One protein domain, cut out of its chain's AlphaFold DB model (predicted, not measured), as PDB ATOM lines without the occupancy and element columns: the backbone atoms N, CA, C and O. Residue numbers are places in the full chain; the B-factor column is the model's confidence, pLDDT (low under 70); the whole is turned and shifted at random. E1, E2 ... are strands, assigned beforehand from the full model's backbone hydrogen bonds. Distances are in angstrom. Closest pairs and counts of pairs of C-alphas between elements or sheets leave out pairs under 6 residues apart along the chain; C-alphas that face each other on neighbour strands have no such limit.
ATOM      1  N   ILE A   2     230.504 122.088 172.280       82.69
ATOM      2  CA  ILE A   2     229.837 121.573 171.071       82.69
ATOM      3  C   ILE A   2     228.337 121.699 171.335       82.69
ATOM      4  O   ILE A   2     227.877 121.264 172.388       82.69
ATOM      5  N   ALA A   3     227.603 122.327 170.420       89.12
ATOM      6  CA  ALA A   3     226.151 122.420 170.501       89.12
ATOM      7  C   ALA A   3     225.526 121.228 169.765       89.12
ATOM      8  O   ALA A   3     225.910 120.927 168.633       89.12
ATOM      9  N   GLU A   4     224.577 120.550 170.402       95.00
ATOM     10  CA  GLU A   4     223.836 119.435 169.810       95.00
ATOM     11  C   GLU A   4     222.549 119.934 169.150       95.00
ATOM     12  O   GLU A   4     221.920 120.874 169.632       95.00
ATOM     13  N   VAL A   5     222.150 119.323 168.033       93.31
ATOM     14  CA  VAL A   5     220.894 119.671 167.352       93.31
ATOM     15  C   VAL A   5     219.741 118.958 168.054       93.31
ATOM     16  O   VAL A   5     219.663 117.733 168.026       93.31
ATOM     17  N   VAL A   6     218.826 119.726 168.639       92.81
ATOM     18  CA  VAL A   6     217.598 119.221 169.272       92.81
ATOM     19  C   VAL A   6     216.500 119.019 168.233       92.81
ATOM     20  O   VAL A   6     215.774 118.029 168.266       92.81
ATOM     21  N   SER A   7     216.362 119.961 167.298       87.25
ATOM     22  CA  SER A   7     215.384 119.872 166.215       87.25
ATOM     23  C   SER A   7     215.875 120.588 164.961       87.25
ATOM     24  O   SER A   7     216.702 121.497 165.025       87.25
ATOM     25  N   SER A   8     215.375 120.157 163.805       89.81
ATOM     26  CA  SER A   8     215.693 120.736 162.500       89.81
ATOM     27  C   SER A   8     214.465 120.647 161.603       89.81
ATOM     28  O   SER A   8     214.024 119.548 161.261       89.81
ATOM     29  N   VAL A   9     213.960 121.792 161.156       85.44
ATOM     30  CA  VAL A   9     212.797 121.888 160.265       85.44
ATOM     31  C   VAL A   9     213.198 122.596 158.975       85.44
ATOM     32  O   VAL A   9     213.920 123.595 158.997       85.44
ATOM     33  N   ARG A  10     212.735 122.086 157.827       88.12
ATOM     34  CA  ARG A  10     212.878 122.785 156.540       88.12
ATOM     35  C   ARG A  10     211.968 124.010 156.550       88.12
ATOM     36  O   ARG A  10     210.774 123.879 156.797       88.12
ATOM     37  N   CYS A  11     212.530 125.181 156.281       75.88
ATOM     38  CA  CYS A  11     211.801 126.444 156.280       75.88
ATOM     39  C   CYS A  11     212.321 127.303 155.125       75.88
ATOM     40  O   CYS A  11     213.509 127.633 155.084       75.88
ATOM     41  N   PHE A  12     211.451 127.627 154.162       86.25
ATOM     42  CA  PHE A  12     211.844 128.266 152.900       86.25
ATOM     43  C   PHE A  12     213.041 127.535 152.247       86.25
ATOM     44  O   PHE A  12     213.062 126.304 152.198       86.25
ATOM     45  N   GLN A  13     214.043 128.267 151.758       91.31
ATOM     46  CA  GLN A  13     215.283 127.730 151.181       91.31
ATOM     47  C   GLN A  13     216.363 127.546 152.253       91.31
ATOM     48  O   GLN A  13     217.472 128.056 152.130       91.31
ATOM     49  N   GLY A  14     216.018 126.894 153.361       89.25
ATOM     50  CA  GLY A  14     216.952 126.683 154.457       89.25
ATOM     51  C   GLY A  14     216.416 125.758 155.536       89.25
ATOM     52  O   GLY A  14     215.409 125.052 155.373       89.25
ATOM     53  N   ARG A  15     217.114 125.760 156.669       86.50
ATOM     54  CA  ARG A  15     216.751 125.006 157.867       86.50
ATOM     55  C   ARG A  15     216.685 125.912 159.079       86.50
ATOM     56  O   ARG A  15     217.600 126.688 159.335       86.50
ATOM     57  N   GLN A  16     215.612 125.761 159.842       87.38
ATOM     58  CA  GLN A  16     215.515 126.300 161.185       87.38
ATOM     59  C   GLN A  16     215.865 125.197 162.177       87.38
ATOM     60  O   GLN A  16     215.145 124.203 162.288       87.38
ATOM     61  N   ASN A  17     216.978 125.384 162.872       88.25
ATOM     62  CA  ASN A  17     217.505 124.437 163.839       88.25
ATOM     63  C   ASN A  17     217.346 124.993 165.250       88.25
ATOM     64  O   ASN A  17     217.525 126.192 165.460       88.25
ATOM     65  N   VAL A  18     217.066 124.115 166.209       89.25
ATOM     66  CA  VAL A  18     217.216 124.398 167.638       89.25
ATOM     67  C   VAL A  18     218.405 123.602 168.142       89.25
ATOM     68  O   VAL A  18     218.501 122.397 167.899       89.25
ATOM     69  N   TYR A  19     219.301 124.284 168.835       88.25
ATOM     70  CA  TYR A  19     220.497 123.714 169.422       88.25
ATOM     71  C   TYR A  19     220.398 123.727 170.933       88.25
ATOM     72  O   TYR A  19     219.804 124.643 171.496       88.25
ATOM     73  N   LYS A  20     221.037 122.753 171.577       90.00
ATOM     74  CA  LYS A  20     221.282 122.745 173.014       90.00
ATOM     75  C   LYS A  20     222.781 122.795 173.276       90.00
ATOM     76  O   LYS A  20     223.562 122.134 172.591       90.00
ATOM     77  N   HIS A  21     223.193 123.585 174.255       89.62
ATOM     78  CA  HIS A  21     224.567 123.569 174.744       89.62
ATOM     79  C   HIS A  21     224.615 123.889 176.233       89.62
ATOM     80  O   HIS A  21     223.737 124.567 176.755       89.62
ATOM     81  N   HIS A  22     225.663 123.437 176.909       91.50
ATOM     82  CA  HIS A  22     225.960 123.904 178.256       91.50
ATOM     83  C   HIS A  22     226.657 125.270 178.188       91.50
ATOM     84  O   HIS A  22     227.565 125.446 177.371       91.50
ATOM     85  N   SER A  23     226.222 126.238 178.994       89.06
ATOM     86  CA  SER A  23     226.825 127.571 179.086       89.06
ATOM     87  C   SER A  23     227.690 127.675 180.336       89.06
ATOM     88  O   SER A  23     227.161 127.702 181.442       89.06
ATOM     89  N   ASP A  24     229.007 127.821 180.172       93.31
ATOM     90  CA  ASP A  24     229.934 127.989 181.306       93.31
ATOM     91  C   ASP A  24     229.728 129.332 182.036       93.31
ATOM     92  O   ASP A  24     230.013 129.459 183.223       93.31
ATOM     93  N   VAL A  25     229.219 130.350 181.329       91.19
ATOM     94  CA  VAL A  25     228.982 131.695 181.883       91.19
ATOM     95  C   VAL A  25     227.726 131.727 182.752       91.19
ATOM     96  O   VAL A  25     227.708 132.388 183.786       91.19
ATOM     97  N   LEU A  26     226.672 131.030 182.321       85.44
ATOM     98  CA  LEU A  26     225.372 130.999 183.004       85.44
ATOM     99  C   LEU A  26     225.205 129.745 183.879       85.44
ATOM    100  O   LEU A  26     224.277 129.673 184.679       85.44
ATOM    101  N   ASN A  27     226.143 128.800 183.768       90.81
ATOM    102  CA  ASN A  27     226.214 127.540 184.503       90.81
ATOM    103  C   ASN A  27     224.941 126.683 184.369       90.81
ATOM    104  O   ASN A  27     224.459 126.085 185.334       90.81
ATOM    105  N   CYS A  28     224.364 126.648 183.168       84.75
ATOM    106  CA  CYS A  28     223.170 125.868 182.865       84.75
ATOM    107  C   CYS A  28     223.099 125.461 181.389       84.75
ATOM    108  O   CYS A  28     223.818 125.986 180.536       84.75
ATOM    109  N   ASP A  29     222.221 124.500 181.103       90.56
ATOM    110  CA  ASP A  29     221.903 124.080 179.744       90.56
ATOM    111  C   ASP A  29     220.983 125.098 179.069       90.56
ATOM    112  O   ASP A  29     219.916 125.425 179.588       90.56
ATOM    113  N   MET A  30     221.381 125.523 177.880       86.94
ATOM    114  CA  MET A  30     220.756 126.583 177.105       86.94
ATOM    115  C   MET A  30     220.292 126.087 175.749       86.94
ATOM    116  O   MET A  30     220.876 125.149 175.193       86.94
ATOM    117  N   GLN A  31     219.251 126.724 175.207       88.69
ATOM    118  CA  GLN A  31     218.751 126.431 173.870       88.69
ATOM    119  C   GLN A  31     218.650 127.688 173.019       88.69
ATOM    120  O   GLN A  31     218.027 128.672 173.396       88.69
ATOM    121  N   PHE A  32     219.200 127.626 171.812       85.44
ATOM    122  CA  PHE A  32     219.081 128.712 170.850       85.44
ATOM    123  C   PHE A  32     218.658 128.180 169.487       85.44
ATOM    124  O   PHE A  32     218.983 127.066 169.082       85.44
ATOM    125  N   GLY A  33     217.915 129.007 168.770       87.62
ATOM    126  CA  GLY A  33     217.476 128.753 167.412       87.62
ATOM    127  C   GLY A  33     218.384 129.459 166.416       87.62
ATOM    128  O   GLY A  33     218.765 130.608 166.635       87.62
ATOM    129  N   ALA A  34     218.693 128.802 165.303       89.31
ATOM    130  CA  ALA A  34     219.369 129.428 164.177       89.31
ATOM    131  C   ALA A  34     218.662 129.066 162.871       89.31
ATOM    132  O   ALA A  34     218.355 127.898 162.616       89.31
ATOM    133  N   TYR A  35     218.422 130.076 162.038       88.50
ATOM    134  CA  TYR A  35     218.047 129.869 160.648       88.50
ATOM    135  C   TYR A  35     219.309 129.849 159.789       88.50
ATOM    136  O   TYR A  35     220.110 130.782 159.837       88.50
ATOM    137  N   ILE A  36     219.474 128.789 159.007       90.88
ATOM    138  CA  ILE A  36     220.605 128.600 158.107       90.88
ATOM    139  C   ILE A  36     220.039 128.447 156.690       90.88
ATOM    140  O   ILE A  36     219.393 127.429 156.417       90.88
ATOM    141  N   PRO A  37     220.228 129.432 155.794       91.44
ATOM    142  CA  PRO A  37     219.853 129.279 154.392       91.44
ATOM    143  C   PRO A  37     220.693 128.181 153.728       91.44
ATOM    144  O   PRO A  37     221.811 127.887 154.160       91.44
ATOM    145  N   ASP A  38     220.160 127.568 152.674       92.06
ATOM    146  CA  ASP A  38     220.898 126.630 151.832       92.06
ATOM    147  C   ASP A  38     222.115 127.374 151.233       92.06
ATOM    148  O   ASP A  38     221.982 128.441 150.634       92.06
ATOM    149  N   HIS A  39     223.316 126.835 151.444       91.12
ATOM    150  CA  HIS A  39     224.596 127.444 151.067       91.12
ATOM    151  C   HIS A  39     225.573 126.360 150.614       91.12
ATOM    152  O   HIS A  39     225.336 125.170 150.840       91.12
ATOM    153  N   LYS A  40     226.662 126.751 149.945       92.12
ATOM    154  CA  LYS A  40     227.694 125.788 149.544       92.12
ATOM    155  C   LYS A  40     228.527 125.375 150.752       92.12
ATOM    156  O   LYS A  40     228.795 126.186 151.637       92.12
ATOM    157  N   ASP A  41     228.998 124.135 150.752       88.94
ATOM    158  CA  ASP A  41     229.883 123.651 151.810       88.94
ATOM    159  C   ASP A  41     231.123 124.551 151.940       88.94
ATOM    160  O   ASP A  41     231.812 124.850 150.964       88.94
ATOM    161  N   GLY A  42     231.395 125.000 153.168       88.38
ATOM    162  CA  GLY A  42     232.519 125.887 153.485       88.38
ATOM    163  C   GLY A  42     232.270 127.379 153.237       88.38
ATOM    164  O   GLY A  42     233.149 128.195 153.524       88.38
ATOM    165  N   GLU A  43     231.092 127.764 152.745       91.56
ATOM    166  CA  GLU A  43     230.722 129.166 152.571       91.56
ATOM    167  C   GLU A  43     230.487 129.850 153.928       91.56
ATOM    168  O   GLU A  43     229.801 129.329 154.809       91.56
ATOM    169  N   ARG A  44     231.067 131.042 154.114       89.12
ATOM    170  CA  ARG A  44     230.820 131.860 155.306       89.12
ATOM    171  C   ARG A  44     229.582 132.712 155.086       89.12
ATOM    172  O   ARG A  44     229.567 133.561 154.202       89.12
ATOM    173  N   LEU A  45     228.591 132.527 155.946       89.06
ATOM    174  CA  LEU A  45     227.371 133.321 155.934       89.06
ATOM    175  C   LEU A  45     227.479 134.505 156.907       89.06
ATOM    176  O   LEU A  45     228.085 134.364 157.975       89.06
ATOM    177  N   PRO A  46     226.895 135.670 156.578       87.44
ATOM    178  CA  PRO A  46     226.747 136.750 157.544       87.44
ATOM    179  C   PRO A  46     225.819 136.309 158.685       87.44
ATOM    180  O   PRO A  46     224.761 135.729 158.451       87.44
ATOM    181  N   GLY A  47     226.220 136.587 159.927       87.06
ATOM    182  CA  GLY A  47     225.430 136.278 161.119       87.06
ATOM    183  C   GLY A  47     224.613 137.480 161.585       87.06
ATOM    184  O   GLY A  47     225.157 138.574 161.732       87.06
ATOM    185  N   LEU A  48     223.325 137.269 161.858       81.94
ATOM    186  CA  LEU A  48     222.455 138.235 162.526       81.94
ATOM    187  C   LEU A  48     221.991 137.645 163.857       81.94
ATOM    188  O   LEU A  48     221.308 136.622 163.878       81.94
ATOM    189  N   PHE A  49     222.333 138.306 164.960       84.56
ATOM    190  CA  PHE A  49     221.797 137.962 166.271       84.56
ATOM    191  C   PHE A  49     220.489 138.709 166.493       84.56
ATOM    192  O   PHE A  49     220.460 139.937 166.535       84.56
ATOM    193  N   TYR A  50     219.409 137.952 166.640       80.50
ATOM    194  CA  TYR A  50     218.121 138.482 167.054       80.50
ATOM    195  C   TYR A  50     217.937 138.221 168.549       80.50
ATOM    196  O   TYR A  50     217.882 137.071 168.980       80.50
ATOM    197  N   LEU A  51     217.861 139.296 169.334       82.81
ATOM    198  CA  LEU A  51     217.549 139.233 170.758       82.81
ATOM    199  C   LEU A  51     216.053 139.506 170.922       82.81
ATOM    200  O   LEU A  51     215.593 140.613 170.636       82.81
ATOM    201  N   SER A  52     215.285 138.512 171.363       76.12
ATOM    202  CA  SER A  52     213.888 138.732 171.731       76.12
ATOM    203  C   SER A  52     213.831 139.574 173.012       76.12
ATOM    204  O   SER A  52     214.378 139.204 174.050       76.12
ATOM    205  N   ALA A  53     213.173 140.730 172.951       48.41
ATOM    206  CA  ALA A  53     212.872 141.523 174.135       48.41
ATOM    207  C   ALA A  53     211.523 141.066 174.713       48.41
ATOM    208  O   ALA A  53     210.511 141.195 174.037       48.41
ATOM    209  N   MET A  54     211.546 140.550 175.949       51.00
ATOM    210  CA  MET A  54     210.409 140.135 176.795       51.00
ATOM    211  C   MET A  54     209.385 139.153 176.186       51.00
ATOM    212  O   MET A  54     208.732 139.397 175.178       51.00
ATOM    213  N   ILE A  55     209.164 138.044 176.893       55.62
ATOM    214  CA  ILE A  55     208.133 137.053 176.568       55.62
ATOM    215  C   ILE A  55     206.759 137.610 176.962       55.62
ATOM    216  O   ILE A  55     206.512 137.892 178.134       55.62
ATOM    217  N   VAL A  56     205.841 137.725 175.999       44.44
ATOM    218  CA  VAL A  56     204.405 137.855 176.277       44.44
ATOM    219  C   VAL A  56     203.855 136.445 176.488       44.44
ATOM    220  O   VAL A  56     203.743 135.676 175.538       44.44
ATOM    221  N   ILE A  57     203.525 136.089 177.732       43.59
ATOM    222  CA  ILE A  57     202.806 134.845 178.032       43.59
ATOM    223  C   ILE A  57     201.349 135.051 177.608       43.59
ATOM    224  O   ILE A  57     200.573 135.672 178.332       43.59
ATOM    225  N   HIS A  58     200.976 134.551 176.430       37.56
ATOM    226  CA  HIS A  58     199.568 134.386 176.071       37.56
ATOM    227  C   HIS A  58     199.145 132.977 176.517       37.56
ATOM    228  O   HIS A  58     199.746 132.007 176.042       37.56
ATOM    229  N   PRO A  59     198.174 132.813 177.434       40.25
ATOM    230  CA  PRO A  59     197.610 131.496 177.688       40.25
ATOM    231  C   PRO A  59     196.999 130.988 176.378       40.25
ATOM    232  O   PRO A  59     196.195 131.675 175.754       40.25
ATOM    233  N   ASP A  60     197.440 129.813 175.938       45.38
ATOM    234  CA  ASP A  60     196.899 129.127 174.768       45.38
ATOM    235  C   ASP A  60     195.407 128.847 175.008       45.38
ATOM    236  O   ASP A  60     195.052 127.956 175.778       45.38
ATOM    237  N   GLY A  80     200.720 128.847 164.360       35.28
ATOM    238  CA  GLY A  80     201.956 129.606 164.470       35.28
ATOM    239  C   GLY A  80     202.223 129.899 165.931       35.28
ATOM    240  O   GLY A  80     202.244 131.055 166.335       35.28
ATOM    241  N   GLY A  81     202.360 128.845 166.736       37.16
ATOM    242  CA  GLY A  81     202.983 128.964 168.038       37.16
ATOM    243  C   GLY A  81     204.419 129.384 167.787       37.16
ATOM    244  O   GLY A  81     205.250 128.555 167.419       37.16
ATOM    245  N   PHE A  82     204.698 130.680 167.932       36.44
ATOM    246  CA  PHE A  82     206.059 131.158 168.122       36.44
ATOM    247  C   PHE A  82     206.670 130.265 169.196       36.44
ATOM    248  O   PHE A  82     206.123 130.145 170.290       36.44
ATOM    249  N   LEU A  83     207.720 129.536 168.822       37.53
ATOM    250  CA  LEU A  83     208.392 128.585 169.692       37.53
ATOM    251  C   LEU A  83     208.764 129.322 170.982       37.53
ATOM    252  O   LEU A  83     209.697 130.121 171.001       37.53
ATOM    253  N   ASN A  84     208.009 129.047 172.045       35.53
ATOM    254  CA  ASN A  84     208.156 129.606 173.389       35.53
ATOM    255  C   ASN A  84     209.429 129.102 174.094       35.53
ATOM    256  O   ASN A  84     209.413 128.910 175.298       35.53
ATOM    257  N   ASN A  85     210.513 128.845 173.359       32.50
ATOM    258  CA  ASN A  85     211.767 128.305 173.885       32.50
ATOM    259  C   ASN A  85     212.992 128.872 173.141       32.50
ATOM    260  O   ASN A  85     213.969 128.173 172.895       32.50
ATOM    261  N   LEU A  86     212.939 130.155 172.774       36.09
ATOM    262  CA  LEU A  86     214.138 130.928 172.460       36.09
ATOM    263  C   LEU A  86     214.489 131.765 173.694       36.09
ATOM    264  O   LEU A  86     214.140 132.941 173.783       36.09
ATOM    265  N   ILE A  87     215.102 131.122 174.683       39.81
ATOM    266  CA  ILE A  87     215.733 131.806 175.810       39.81
ATOM    267  C   ILE A  87     217.191 131.379 175.778       39.81
ATOM    268  O   ILE A  87     217.462 130.179 175.755       39.81
ATOM    269  N   PHE A  88     218.072 132.382 175.705       44.31
ATOM    270  CA  PHE A  88     219.516 132.226 175.858       44.31
ATOM    271  C   PHE A  88     219.870 131.293 176.977       44.31
ATOM    272  O   PHE A  88     219.151 131.330 178.002       44.31
TER     273      PHE A  88
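What this domain is: This is residues 2 to 60 and 80 to 88 of the 88 residues of an uncharacterized protein of Strongylus vulgaris (UniProt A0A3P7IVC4). With little regular structure, the printed part is a twisted ribbon of three strands in two successive hairpins, from which a long loop, residues 38 to 60, swings wide on the E3 side. Its 68 residues hold no named helix and three named strands, E1, E2 and E3, antiparallel in that order across the sheet. The class is all strand, with 27 residues in named elements. The whole is loose, with a radius of gyration of the C-alphas of 13.8 A and spans of 40 by 32 by 20 A.

Where its parts are: E2, residues 14 to 23, is 26.5 A long. E3, residues 28 to 37, is 28.9 A long and ends at C-alpha 37 (219.853, 129.279, 154.392). E1, residues 4 to 10, begins at C-alpha 4 (223.836, 119.435, 169.810).

How they stand to each other: E1, E2 and E3 form a meander, each strand the antiparallel neighbour of the one before. E2 and E3 form a hairpin at 160 degrees, with N 19 and O 32 2.8 A apart. E1 and E2 form a hairpin at 164 degrees, with N 6 and O 18 2.8 A apart.

The domain as a whole: Residues 61 to 79 are not printed; C-alphas 60 and 80 are 11.5 A apart. Both links are tight. Residues 53 to 60 and 80 to 88 have pLDDT under 70.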